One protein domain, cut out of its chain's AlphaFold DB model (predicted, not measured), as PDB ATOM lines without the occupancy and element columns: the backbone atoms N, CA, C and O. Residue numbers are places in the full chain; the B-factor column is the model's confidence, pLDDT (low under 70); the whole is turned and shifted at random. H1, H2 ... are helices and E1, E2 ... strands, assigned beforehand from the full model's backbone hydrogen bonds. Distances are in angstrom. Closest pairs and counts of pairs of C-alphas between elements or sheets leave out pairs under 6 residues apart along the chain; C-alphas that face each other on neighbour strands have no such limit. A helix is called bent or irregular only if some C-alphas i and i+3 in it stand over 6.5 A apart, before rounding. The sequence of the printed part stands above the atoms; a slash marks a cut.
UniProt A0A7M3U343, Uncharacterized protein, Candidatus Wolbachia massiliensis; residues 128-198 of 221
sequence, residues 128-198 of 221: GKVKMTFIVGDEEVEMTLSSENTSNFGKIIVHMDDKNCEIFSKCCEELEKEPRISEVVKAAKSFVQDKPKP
ATOM      1  N   GLY A 128     -28.819 -16.835  -0.847       53.50
ATOM      2  CA  GLY A 128     -29.565 -15.588  -0.702       53.50
ATOM      3  C   GLY A 128     -31.066 -15.728  -0.972       53.50
ATOM      4  O   GLY A 128     -31.723 -14.703  -1.173       53.50
ATOM      5  N   LYS A 129     -31.610 -16.955  -0.987       63.19
ATOM      6  CA  LYS A 129     -33.051 -17.217  -1.065       63.19
ATOM      7  C   LYS A 129     -33.655 -17.523   0.310       63.19
ATOM      8  O   LYS A 129     -33.029 -18.111   1.187       63.19
ATOM      9  N   VAL A 130     -34.897 -17.108   0.507       65.00
ATOM     10  CA  VAL A 130     -35.698 -17.300   1.718       65.00
ATOM     11  C   VAL A 130     -37.048 -17.846   1.294       65.00
ATOM     12  O   VAL A 130     -37.739 -17.230   0.489       65.00
ATOM     13  N   LYS A 131     -37.449 -18.987   1.845       67.69
ATOM     14  CA  LYS A 131     -38.794 -19.522   1.652       67.69
ATOM     15  C   LYS A 131     -39.734 -18.890   2.682       67.69
ATOM     16  O   LYS A 131     -39.466 -18.971   3.877       67.69
ATOM     17  N   MET A 132     -40.792 -18.234   2.224       69.88
ATOM     18  CA  MET A 132     -41.821 -17.612   3.053       69.88
ATOM     19  C   MET A 132     -43.176 -18.251   2.782       69.88
ATOM     20  O   MET A 132     -43.548 -18.465   1.631       69.88
ATOM     21  N   THR A 133     -43.917 -18.481   3.858       77.19
ATOM     22  CA  THR A 133     -45.283 -18.994   3.825       77.19
ATOM     23  C   THR A 133     -46.208 -17.972   4.473       77.19
ATOM     24  O   THR A 133     -45.939 -17.508   5.582       77.19
ATOM     25  N   PHE A 134     -47.297 -17.629   3.791       74.50
ATOM     26  CA  PHE A 134     -48.349 -16.749   4.290       74.50
ATOM     27  C   PHE A 134     -49.642 -17.536   4.434       74.50
ATOM     28  O   PHE A 134     -50.051 -18.225   3.504       74.50
ATOM     29  N   ILE A 135     -50.293 -17.403   5.585       80.00
ATOM     30  CA  ILE A 135     -51.570 -18.059   5.866       80.00
ATOM     31  C   ILE A 135     -52.660 -16.989   5.840       80.00
ATOM     32  O   ILE A 135     -52.590 -16.018   6.598       80.00
ATOM     33  N   VAL A 136     -53.654 -17.157   4.967       80.56
ATOM     34  CA  VAL A 136     -54.795 -16.242   4.821       80.56
ATOM     35  C   VAL A 136     -56.082 -17.061   4.860       80.56
ATOM     36  O   VAL A 136     -56.475 -17.679   3.874       80.56
ATOM     37  N   GLY A 137     -56.747 -17.079   6.018       85.81
ATOM     38  CA  GLY A 137     -57.864 -17.997   6.254       85.81
ATOM     39  C   GLY A 137     -57.379 -19.449   6.259       85.81
ATOM     40  O   GLY A 137     -56.457 -19.772   7.005       85.81
ATOM     41  N   ASP A 138     -57.978 -20.289   5.413       87.38
ATOM     42  CA  ASP A 138     -57.599 -21.703   5.232       87.38
ATOM     43  C   ASP A 138     -56.582 -21.914   4.093       87.38
ATOM     44  O   ASP A 138     -56.188 -23.044   3.804       87.38
ATOM     45  N   GLU A 139     -56.180 -20.839   3.413       86.06
ATOM     46  CA  GLU A 139     -55.273 -20.884   2.270       86.06
ATOM     47  C   GLU A 139     -53.829 -20.599   2.707       86.06
ATOM     48  O   GLU A 139     -53.557 -19.699   3.510       86.06
ATOM     49  N   GLU A 140     -52.893 -21.352   2.134       85.44
ATOM     50  CA  GLU A 140     -51.457 -21.234   2.382       85.44
ATOM     51  C   GLU A 140     -50.746 -20.839   1.080       85.44
ATOM     52  O   GLU A 140     -50.807 -21.562   0.084       85.44
ATOM     53  N   VAL A 141     -50.078 -19.684   1.088       80.19
ATOM     54  CA  VAL A 141     -49.275 -19.179  -0.033       80.19
ATOM     55  C   VAL A 141     -47.804 -19.335   0.296       80.19
ATOM     56  O   VAL A 141     -47.274 -18.663   1.179       80.19
ATOM     57  N   GLU A 142     -47.125 -20.162  -0.476       80.31
ATOM     58  CA  GLU A 142     -45.697 -20.401  -0.375       80.31
ATOM     59  C   GLU A 142     -44.940 -19.667  -1.491       80.31
ATOM     60  O   GLU A 142     -45.257 -19.785  -2.677       80.31
ATOM     61  N   MET A 143     -43.900 -18.918  -1.124       81.62
ATOM     62  CA  MET A 143     -43.043 -18.207  -2.068       81.62
ATOM     63  C   MET A 143     -41.568 -18.290  -1.691       81.62
ATOM     64  O   MET A 143     -41.194 -18.295  -0.523       81.62
ATOM     65  N   THR A 144     -40.703 -18.324  -2.701       80.62
ATOM     66  CA  THR A 144     -39.254 -18.206  -2.522       80.62
ATOM     67  C   THR A 144     -38.828 -16.791  -2.882       80.62
ATOM     68  O   THR A 144     -38.971 -16.363  -4.025       80.62
ATOM     69  N   LEU A 145     -38.307 -16.060  -1.907       76.25
ATOM     70  CA  LEU A 145     -37.706 -14.744  -2.064       76.25
ATOM     71  C   LEU A 145     -36.218 -14.904  -2.344       76.25
ATOM     72  O   LEU A 145     -35.596 -15.780  -1.773       76.25
ATOM     73  N   SER A 146     -35.625 -14.052  -3.162       74.88
ATOM     74  CA  SER A 146     -34.174 -13.865  -3.259       74.88
ATOM     75  C   SER A 146     -33.846 -12.391  -3.359       74.88
ATOM     76  O   SER A 146     -34.720 -11.579  -3.657       74.88
ATOM     77  N   SER A 147     -32.581 -12.047  -3.143       67.06
ATOM     78  CA  SER A 147     -32.074 -10.731  -3.503       67.06
ATOM     79  C   SER A 147     -30.984 -10.825  -4.555       67.06
ATOM     80  O   SER A 147     -30.129 -11.706  -4.510       67.06
ATOM     81  N   GLU A 148     -30.994  -9.869  -5.478       61.88
ATOM     82  CA  GLU A 148     -29.914  -9.662  -6.444       61.88
ATOM     83  C   GLU A 148     -28.611  -9.179  -5.768       61.88
ATOM     84  O   GLU A 148     -27.530  -9.310  -6.338       61.88
ATOM     85  N   ASN A 149     -28.688  -8.645  -4.537       58.19
ATOM     86  CA  ASN A 149     -27.525  -8.204  -3.764       58.19
ATOM     87  C   ASN A 149     -27.667  -8.533  -2.265       58.19
ATOM     88  O   ASN A 149     -28.679  -8.246  -1.631       58.19
ATOM     89  N   THR A 150     -26.608  -9.075  -1.664       51.03
ATOM     90  CA  THR A 150     -26.558  -9.482  -0.252       51.03
ATOM     91  C   THR A 150     -26.540  -8.318   0.746       51.03
ATOM     92  O   THR A 150     -26.751  -8.538   1.936       51.03
ATOM     93  N   SER A 151     -26.289  -7.077   0.313       46.62
ATOM     94  CA  SER A 151     -26.378  -5.894   1.183       46.62
ATOM     95  C   SER A 151     -27.772  -5.254   1.111       46.62
ATOM     96  O   SER A 151     -28.154  -4.734   0.065       46.62
ATOM     97  N   ASN A 152     -28.502  -5.240   2.234       47.81
ATOM     98  CA  ASN A 152     -29.808  -4.578   2.424       47.81
ATOM     99  C   ASN A 152     -30.986  -5.118   1.585       47.81
ATOM    100  O   ASN A 152     -31.912  -4.368   1.297       47.81
ATOM    101  N   PHE A 153     -30.968  -6.397   1.190       46.16
ATOM    102  CA  PHE A 153     -32.026  -7.057   0.398       46.16
ATOM    103  C   PHE A 153     -32.361  -6.438  -0.972       46.16
ATOM    104  O   PHE A 153     -33.220  -6.990  -1.659       46.16
ATOM    105  N   GLY A 154     -31.632  -5.409  -1.427       63.78
ATOM    106  CA  GLY A 154     -31.625  -4.915  -2.810       63.78
ATOM    107  C   GLY A 154     -32.990  -4.952  -3.509       63.78
ATOM    108  O   GLY A 154     -33.992  -4.478  -2.980       63.78
ATOM    109  N   LYS A 155     -33.026  -5.533  -4.712       71.88
ATOM    110  CA  LYS A 155     -34.269  -5.895  -5.403       71.88
ATOM    111  C   LYS A 155     -34.733  -7.274  -4.925       71.88
ATOM    112  O   LYS A 155     -33.987  -8.242  -5.070       71.88
ATOM    113  N   ILE A 156     -35.961  -7.358  -4.405       76.69
ATOM    114  CA  ILE A 156     -36.608  -8.623  -4.036       76.69
ATOM    115  C   ILE A 156     -37.051  -9.346  -5.311       76.69
ATOM    116  O   ILE A 156     -37.812  -8.804  -6.113       76.69
ATOM    117  N   ILE A 157     -36.583 -10.576  -5.487       81.56
ATOM    118  CA  ILE A 157     -36.989 -11.489  -6.553       81.56
ATOM    119  C   ILE A 157     -37.894 -12.543  -5.925       81.56
ATOM    120  O   ILE A 157     -37.498 -13.196  -4.964       81.56
ATOM    121  N   VAL A 158     -39.098 -12.716  -6.462       85.62
ATOM    122  CA  VAL A 158     -40.069 -13.708  -5.984       85.62
ATOM    123  C   VAL A 158     -40.158 -14.845  -6.987       85.62
ATOM    124  O   VAL A 158     -40.135 -14.615  -8.192       85.62
ATOM    125  N   HIS A 159     -40.286 -16.068  -6.486       85.31
ATOM    126  CA  HIS A 159     -40.612 -17.245  -7.272       85.31
ATOM    127  C   HIS A 159     -41.727 -18.042  -6.591       85.31
ATOM    128  O   HIS A 159     -41.635 -18.361  -5.404       85.31
ATOM    129  N   MET A 160     -42.762 -18.388  -7.355       87.75
ATOM    130  CA  MET A 160     -43.909 -19.193  -6.925       87.75
ATOM    131  C   MET A 160     -44.267 -20.209  -8.016       87.75
ATOM    132  O   MET A 160     -44.203 -19.899  -9.214       87.75
ATOM    133  N   ASP A 161     -44.666 -21.419  -7.621       86.00
ATOM    134  CA  ASP A 161     -45.269 -22.371  -8.559       86.00
ATOM    135  C   ASP A 161     -46.672 -21.902  -9.000       86.00
ATOM    136  O   ASP A 161     -47.177 -20.873  -8.543       86.00
ATOM    137  N   ASP A 162     -47.287 -22.602  -9.953       89.88
ATOM    138  CA  ASP A 162     -48.579 -22.185 -10.515       89.88
ATOM    139  C   ASP A 162     -49.705 -22.237  -9.478       89.88
ATOM    140  O   ASP A 162     -50.489 -21.293  -9.380       89.88
ATOM    141  N   LYS A 163     -49.710 -23.268  -8.624       92.00
ATOM    142  CA  LYS A 163     -50.671 -23.406  -7.525       92.00
ATOM    143  C   LYS A 163     -50.595 -22.202  -6.582       92.00
ATOM    144  O   LYS A 163     -51.610 -21.587  -6.272       92.00
ATOM    145  N   ASN A 164     -49.396 -21.832  -6.150       88.62
ATOM    146  CA  ASN A 164     -49.179 -20.710  -5.245       88.62
ATOM    147  C   ASN A 164     -49.454 -19.358  -5.919       88.62
ATOM    148  O   ASN A 164     -49.892 -18.435  -5.241       88.62
ATOM    149  N   CYS A 165     -49.286 -19.232  -7.240       91.19
ATOM    150  CA  CYS A 165     -49.720 -18.035  -7.974       91.19
ATOM    151  C   CYS A 165     -51.246 -17.872  -7.967       91.19
ATOM    152  O   CYS A 165     -51.743 -16.753  -7.809       91.19
ATOM    153  N   GLU A 166     -51.989 -18.970  -8.127       92.69
ATOM    154  CA  GLU A 166     -53.452 -18.959  -8.045       92.69
ATOM    155  C   GLU A 166     -53.925 -18.585  -6.638       92.69
ATOM    156  O   GLU A 166     -54.778 -17.709  -6.494       92.69
ATOM    157  N   ILE A 167     -53.341 -19.193  -5.600       90.44
ATOM    158  CA  ILE A 167     -53.685 -18.889  -4.204       90.44
ATOM    159  C   ILE A 167     -53.306 -17.440  -3.865       90.44
ATOM    160  O   ILE A 167     -54.136 -16.696  -3.345       90.44
ATOM    161  N   PHE A 168     -52.106 -16.986  -4.247       92.69
ATOM    162  CA  PHE A 168     -51.691 -15.592  -4.069       92.69
ATOM    163  C   PHE A 168     -52.681 -14.623  -4.720       92.69
ATOM    164  O   PHE A 168     -53.057 -13.633  -4.102       92.69
ATOM    165  N   SER A 169     -53.153 -14.921  -5.934       93.19
ATOM    166  CA  SER A 169     -54.118 -14.068  -6.638       93.19
ATOM    167  C   SER A 169     -55.453 -13.950  -5.895       93.19
ATOM    168  O   SER A 169     -56.063 -12.884  -5.923       93.19
ATOM    169  N   LYS A 170     -55.889 -15.008  -5.196       93.38
ATOM    170  CA  LYS A 170     -57.094 -14.980  -4.349       93.38
ATOM    171  C   LYS A 170     -56.882 -14.179  -3.062       93.38
ATOM    172  O   LYS A 170     -57.793 -13.491  -2.618       93.38
ATOM    173  N   CYS A 171     -55.696 -14.277  -2.464       91.56
ATOM    174  CA  CYS A 171     -55.392 -13.709  -1.147       91.56
ATOM    175  C   CYS A 171     -54.701 -12.332  -1.203       91.56
ATOM    176  O   CYS A 171     -54.437 -11.741  -0.157       91.56
ATOM    177  N   CYS A 172     -54.395 -11.816  -2.398       90.88
ATOM    178  CA  CYS A 172     -53.575 -10.620  -2.605       90.88
ATOM    179  C   CYS A 172     -54.111  -9.393  -1.854       90.88
ATOM    180  O   CYS A 172     -53.347  -8.713  -1.172       90.88
ATOM    181  N   GLU A 173     -55.421  -9.145  -1.920       91.56
ATOM    182  CA  GLU A 173     -56.048  -7.990  -1.263       91.56
ATOM    183  C   GLU A 173     -55.906  -8.027   0.265       91.56
ATOM    184  O   GLU A 173     -55.755  -6.983   0.897       91.56
ATOM    185  N   GLU A 174     -55.923  -9.217   0.871       88.31
ATOM    186  CA  GLU A 174     -55.704  -9.378   2.310       88.31
ATOM    187  C   GLU A 174     -54.228  -9.201   2.676       88.31
ATOM    188  O   GLU A 174     -53.913  -8.513   3.645       88.31
ATOM    189  N   LEU A 175     -53.311  -9.750   1.870       80.38
ATOM    190  CA  LEU A 175     -51.866  -9.597   2.078       80.38
ATOM    191  C   LEU A 175     -51.408  -8.134   1.954       80.38
ATOM    192  O   LEU A 175     -50.486  -7.713   2.649       80.38
ATOM    193  N   GLU A 176     -52.071  -7.333   1.119       89.50
ATOM    194  CA  GLU A 176     -51.795  -5.896   0.968       89.50
ATOM    195  C   GLU A 176     -52.094  -5.071   2.220       89.50
ATOM    196  O   GLU A 176     -51.548  -3.976   2.376       89.50
ATOM    197  N   LYS A 177     -52.936  -5.580   3.125       85.69
ATOM    198  CA  LYS A 177     -53.279  -4.878   4.367       85.69
ATOM    199  C   LYS A 177     -52.148  -4.912   5.391       85.69
ATOM    200  O   LYS A 177     -52.197  -4.125   6.332       85.69
ATOM    201  N   GLU A 178     -51.146  -5.781   5.227       75.25
ATOM    202  CA  GLU A 178     -50.010  -5.914   6.142       75.25
ATOM    203  C   GLU A 178     -48.813  -5.059   5.670       75.25
ATOM    204  O   GLU A 178     -48.096  -5.432   4.733       75.25
ATOM    205  N   PRO A 179     -48.523  -3.915   6.324       68.12
ATOM    206  CA  PRO A 179     -47.491  -2.990   5.854       68.12
ATOM    207  C   PRO A 179     -46.085  -3.599   5.853       68.12
ATOM    208  O   PRO A 179     -45.248  -3.217   5.029       68.12
ATOM    209  N   ARG A 180     -45.821  -4.562   6.751       64.19
ATOM    210  CA  ARG A 180     -44.501  -5.193   6.917       64.19
ATOM    211  C   ARG A 180     -44.062  -6.011   5.705       64.19
ATOM    212  O   ARG A 180     -42.868  -6.248   5.554       64.19
ATOM    213  N   ILE A 181     -45.001  -6.431   4.856       70.50
ATOM    214  CA  ILE A 181     -44.739  -7.319   3.711       70.50
ATOM    215  C   ILE A 181     -45.022  -6.644   2.364       70.50
ATOM    216  O   ILE A 181     -44.969  -7.291   1.321       70.50
ATOM    217  N   SER A 182     -45.284  -5.336   2.367       75.31
ATOM    218  CA  SER A 182     -45.679  -4.558   1.185       75.31
ATOM    219  C   SER A 182     -44.730  -4.710  -0.015       75.31
ATOM    220  O   SER A 182     -45.187  -4.921  -1.140       75.31
ATOM    221  N   GLU A 183     -43.414  -4.684   0.205       77.00
ATOM    222  CA  GLU A 183     -42.420  -4.871  -0.866       77.00
ATOM    223  C   GLU A 183     -42.389  -6.311  -1.408       77.00
ATOM    224  O   GLU A 183     -42.202  -6.520  -2.608       77.00
ATOM    225  N   VAL A 184     -42.647  -7.310  -0.556       80.88
ATOM    226  CA  VAL A 184     -42.764  -8.718  -0.971       80.88
ATOM    227  C   VAL A 184     -44.007  -8.912  -1.838       80.88
ATOM    228  O   VAL A 184     -43.920  -9.488  -2.921       80.88
ATOM    229  N   VAL A 185     -45.147  -8.359  -1.415       82.75
ATOM    230  CA  VAL A 185     -46.414  -8.416  -2.162       82.75
ATOM    231  C   VAL A 185     -46.278  -7.732  -3.525       82.75
ATOM    232  O   VAL A 185     -46.735  -8.259  -4.538       82.75
ATOM    233  N   LYS A 186     -45.593  -6.587  -3.590       87.62
ATOM    234  CA  LYS A 186     -45.320  -5.876  -4.848       87.62
ATOM    235  C   LYS A 186     -44.466  -6.700  -5.818       87.62
ATOM    236  O   LYS A 186     -44.768  -6.754  -7.015       87.62
ATOM    237  N   ALA A 187     -43.423  -7.357  -5.316       86.12
ATOM    238  CA  ALA A 187     -42.592  -8.243  -6.123       86.12
ATOM    239  C   ALA A 187     -43.374  -9.489  -6.588       86.12
ATOM    240  O   ALA A 187     -43.283  -9.869  -7.756       86.12
ATOM    241  N   ALA A 188     -44.215 -10.063  -5.721       86.81
ATOM    242  CA  ALA A 188     -45.074 -11.203  -6.038       86.81
ATOM    243  C   ALA A 188     -46.124 -10.866  -7.113       86.81
ATOM    244  O   ALA A 188     -46.304 -11.637  -8.054       86.81
ATOM    245  N   LYS A 189     -46.747  -9.680  -7.047       92.81
ATOM    246  CA  LYS A 189     -47.646  -9.171  -8.101       92.81
ATOM    247  C   LYS A 189     -46.957  -9.108  -9.459       92.81
ATOM    248  O   LYS A 189     -47.521  -9.568 -10.446       92.81
ATOM    249  N   SER A 190     -45.747  -8.550  -9.491       90.38
ATOM    250  CA  SER A 190     -44.964  -8.432 -10.727       90.38
ATOM    251  C   SER A 190     -44.672  -9.819 -11.310       90.38
ATOM    252  O   SER A 190     -44.938 -10.068 -12.480       90.38
ATOM    253  N   PHE A 191     -44.257 -10.767 -10.463       90.38
ATOM    254  CA  PHE A 191     -43.999 -12.152 -10.865       90.38
ATOM    255  C   PHE A 191     -45.226 -12.854 -11.474       90.38
ATOM    256  O   PHE A 191     -45.106 -13.528 -12.494       90.38
ATOM    257  N   VAL A 192     -46.412 -12.694 -10.875       89.62
ATOM    258  CA  VAL A 192     -47.652 -13.306 -11.390       89.62
ATOM    259  C   VAL A 192     -48.088 -12.674 -12.716       89.62
ATOM    260  O   VAL A 192     -48.597 -13.376 -13.588       89.62
ATOM    261  N   GLN A 193     -47.876 -11.367 -12.890       85.94
ATOM    262  CA  GLN A 193     -48.229 -10.645 -14.118       85.94
ATOM    263  C   GLN A 193     -47.297 -10.968 -15.294       85.94
ATOM    264  O   GLN A 193     -47.762 -10.994 -16.434       85.94
ATOM    265  N   ASP A 194     -46.023 -11.250 -15.017       81.88
ATOM    266  CA  ASP A 194     -45.007 -11.564 -16.028       81.88
ATOM    267  C   ASP A 194     -45.066 -13.024 -16.522       81.88
ATOM    268  O   ASP A 194     -44.405 -13.373 -17.507       81.88
ATOM    269  N   LYS A 195     -45.867 -13.900 -15.888       71.38
ATOM    270  CA  LYS A 195     -46.081 -15.262 -16.399       71.38
ATOM    271  C   LYS A 195     -46.844 -15.209 -17.732       71.38
ATOM    272  O   LYS A 195     -47.904 -14.581 -17.811       71.38
ATOM    273  N   PRO A 196     -46.367 -15.897 -18.788       58.38
ATOM    274  CA  PRO A 196     -47.110 -15.993 -20.036       58.38
ATOM    275  C   PRO A 196     -48.461 -16.656 -19.757       58.38
ATOM    276  O   PRO A 196     -48.523 -17.807 -19.330       58.38
ATOM    277  N   LYS A 197     -49.553 -15.917 -19.988       54.00
ATOM    278  CA  LYS A 197     -50.901 -16.479 -19.895       54.00
ATOM    279  C   LYS A 197     -51.006 -17.639 -20.893       54.00
ATOM    280  O   LYS A 197     -50.701 -17.423 -22.071       54.00
ATOM    281  N   PRO A 198     -51.441 -18.842 -20.481       47.75
ATOM    282  CA  PRO A 198     -51.815 -19.861 -21.450       47.75
ATOM    283  C   PRO A 198     -52.920 -19.286 -22.353       47.75
ATOM    284  O   PRO A 198     -53.741 -18.490 -21.876       47.75
TER     285      PRO A 198
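This is residues 128 to 198 of the 221 residues of an uncharacterized protein of Candidatus Wolbachia massiliensis (UniProt A0A7M3U343). A strongly twisted sheet of three strands makes one layer, and two helices of a helical hairpin, H1 and H2, cover one of its faces as the second layer; H1 packs mainly over E1 and E2, H2 over E3. Residues 177 to 182, of which 179 to 182 belong to H2, stick out where the chain passes from H1 into H2. The printed part has 71 residues, with three named strands followed by two named helices, in the order E1, E2, E3, H1, H2; the sheet runs E1, E2, E3, antiparallel throughout, and the class is mixed, helices and strands. The whole is compact, with a radius of gyration of the C-alphas of 11.9 A, and only just flat, spanning 34 by 30 by 16 A.

Start at the inner strand E2, residues 139 to 147. Beside it E1, residues 129 to 136, is antiparallel at 156 degrees; look for N 132 and O 143, 2.8 A apart and within hydrogen-bond range. E3, residues 156 to 159, is antiparallel to E2 at 131 degrees, with N 146 and O 157 at 2.7 A. The three form a meander, each strand the antiparallel neighbour of the one before. H1, residues 162 to 175, is on the sheet at a height over the sheet of 6.8 A, over E1 and E2, and runs across the strands, at 67 degrees to E1 on the local plane; its closest C-alphas to E2 are those of Val 141 and Asn 164, 5.4 A apart. H2, residues 179 to 194, is on the sheet at a height of 8.4 A, over E3, slantwise to it at 55 degrees on the local plane; the closest C-alphas are those of Val 158 and Ala 188, 5.6 A apart. H1 and H2 touch, closest at the C-alphas of Cys 165 and Val 192, 6.2 A, with a steep tilt of 40 degrees, opposite ways. Of the O i to N i+4 pairs, 8 of 10 in H1 and 10 of 12 in H2 are within hydrogen-bond range.

Find C-alpha 139 at (-55.273, -20.884, 2.270); from there E2 runs 26.0 A to C-alpha 147. E1 begins at C-alpha 129, (-33.051, -17.217, -1.065), and is 22.5 A long; E3 measures 10.0 A. H1 measures 18.1 A and is irregular, with C-alphas 170 and 173 7.7 A apart. H2 runs 23.6 A to C-alpha 194 at (-45.007, -11.564, -16.028); it is irregular, C-alphas 180 and 183 being 8.1 A apart, and has a kink of 25 degrees near residue 186.

The two C-alphas farthest apart are those of Ser 151 and Pro 198, at 36.8 A. The printed part has no cut and no long link. Look for pLDDT under 70 at residues 128 to 132, 147 to 154, 179 to 180 and 196 to 198; the mean of the printed part is 77.8.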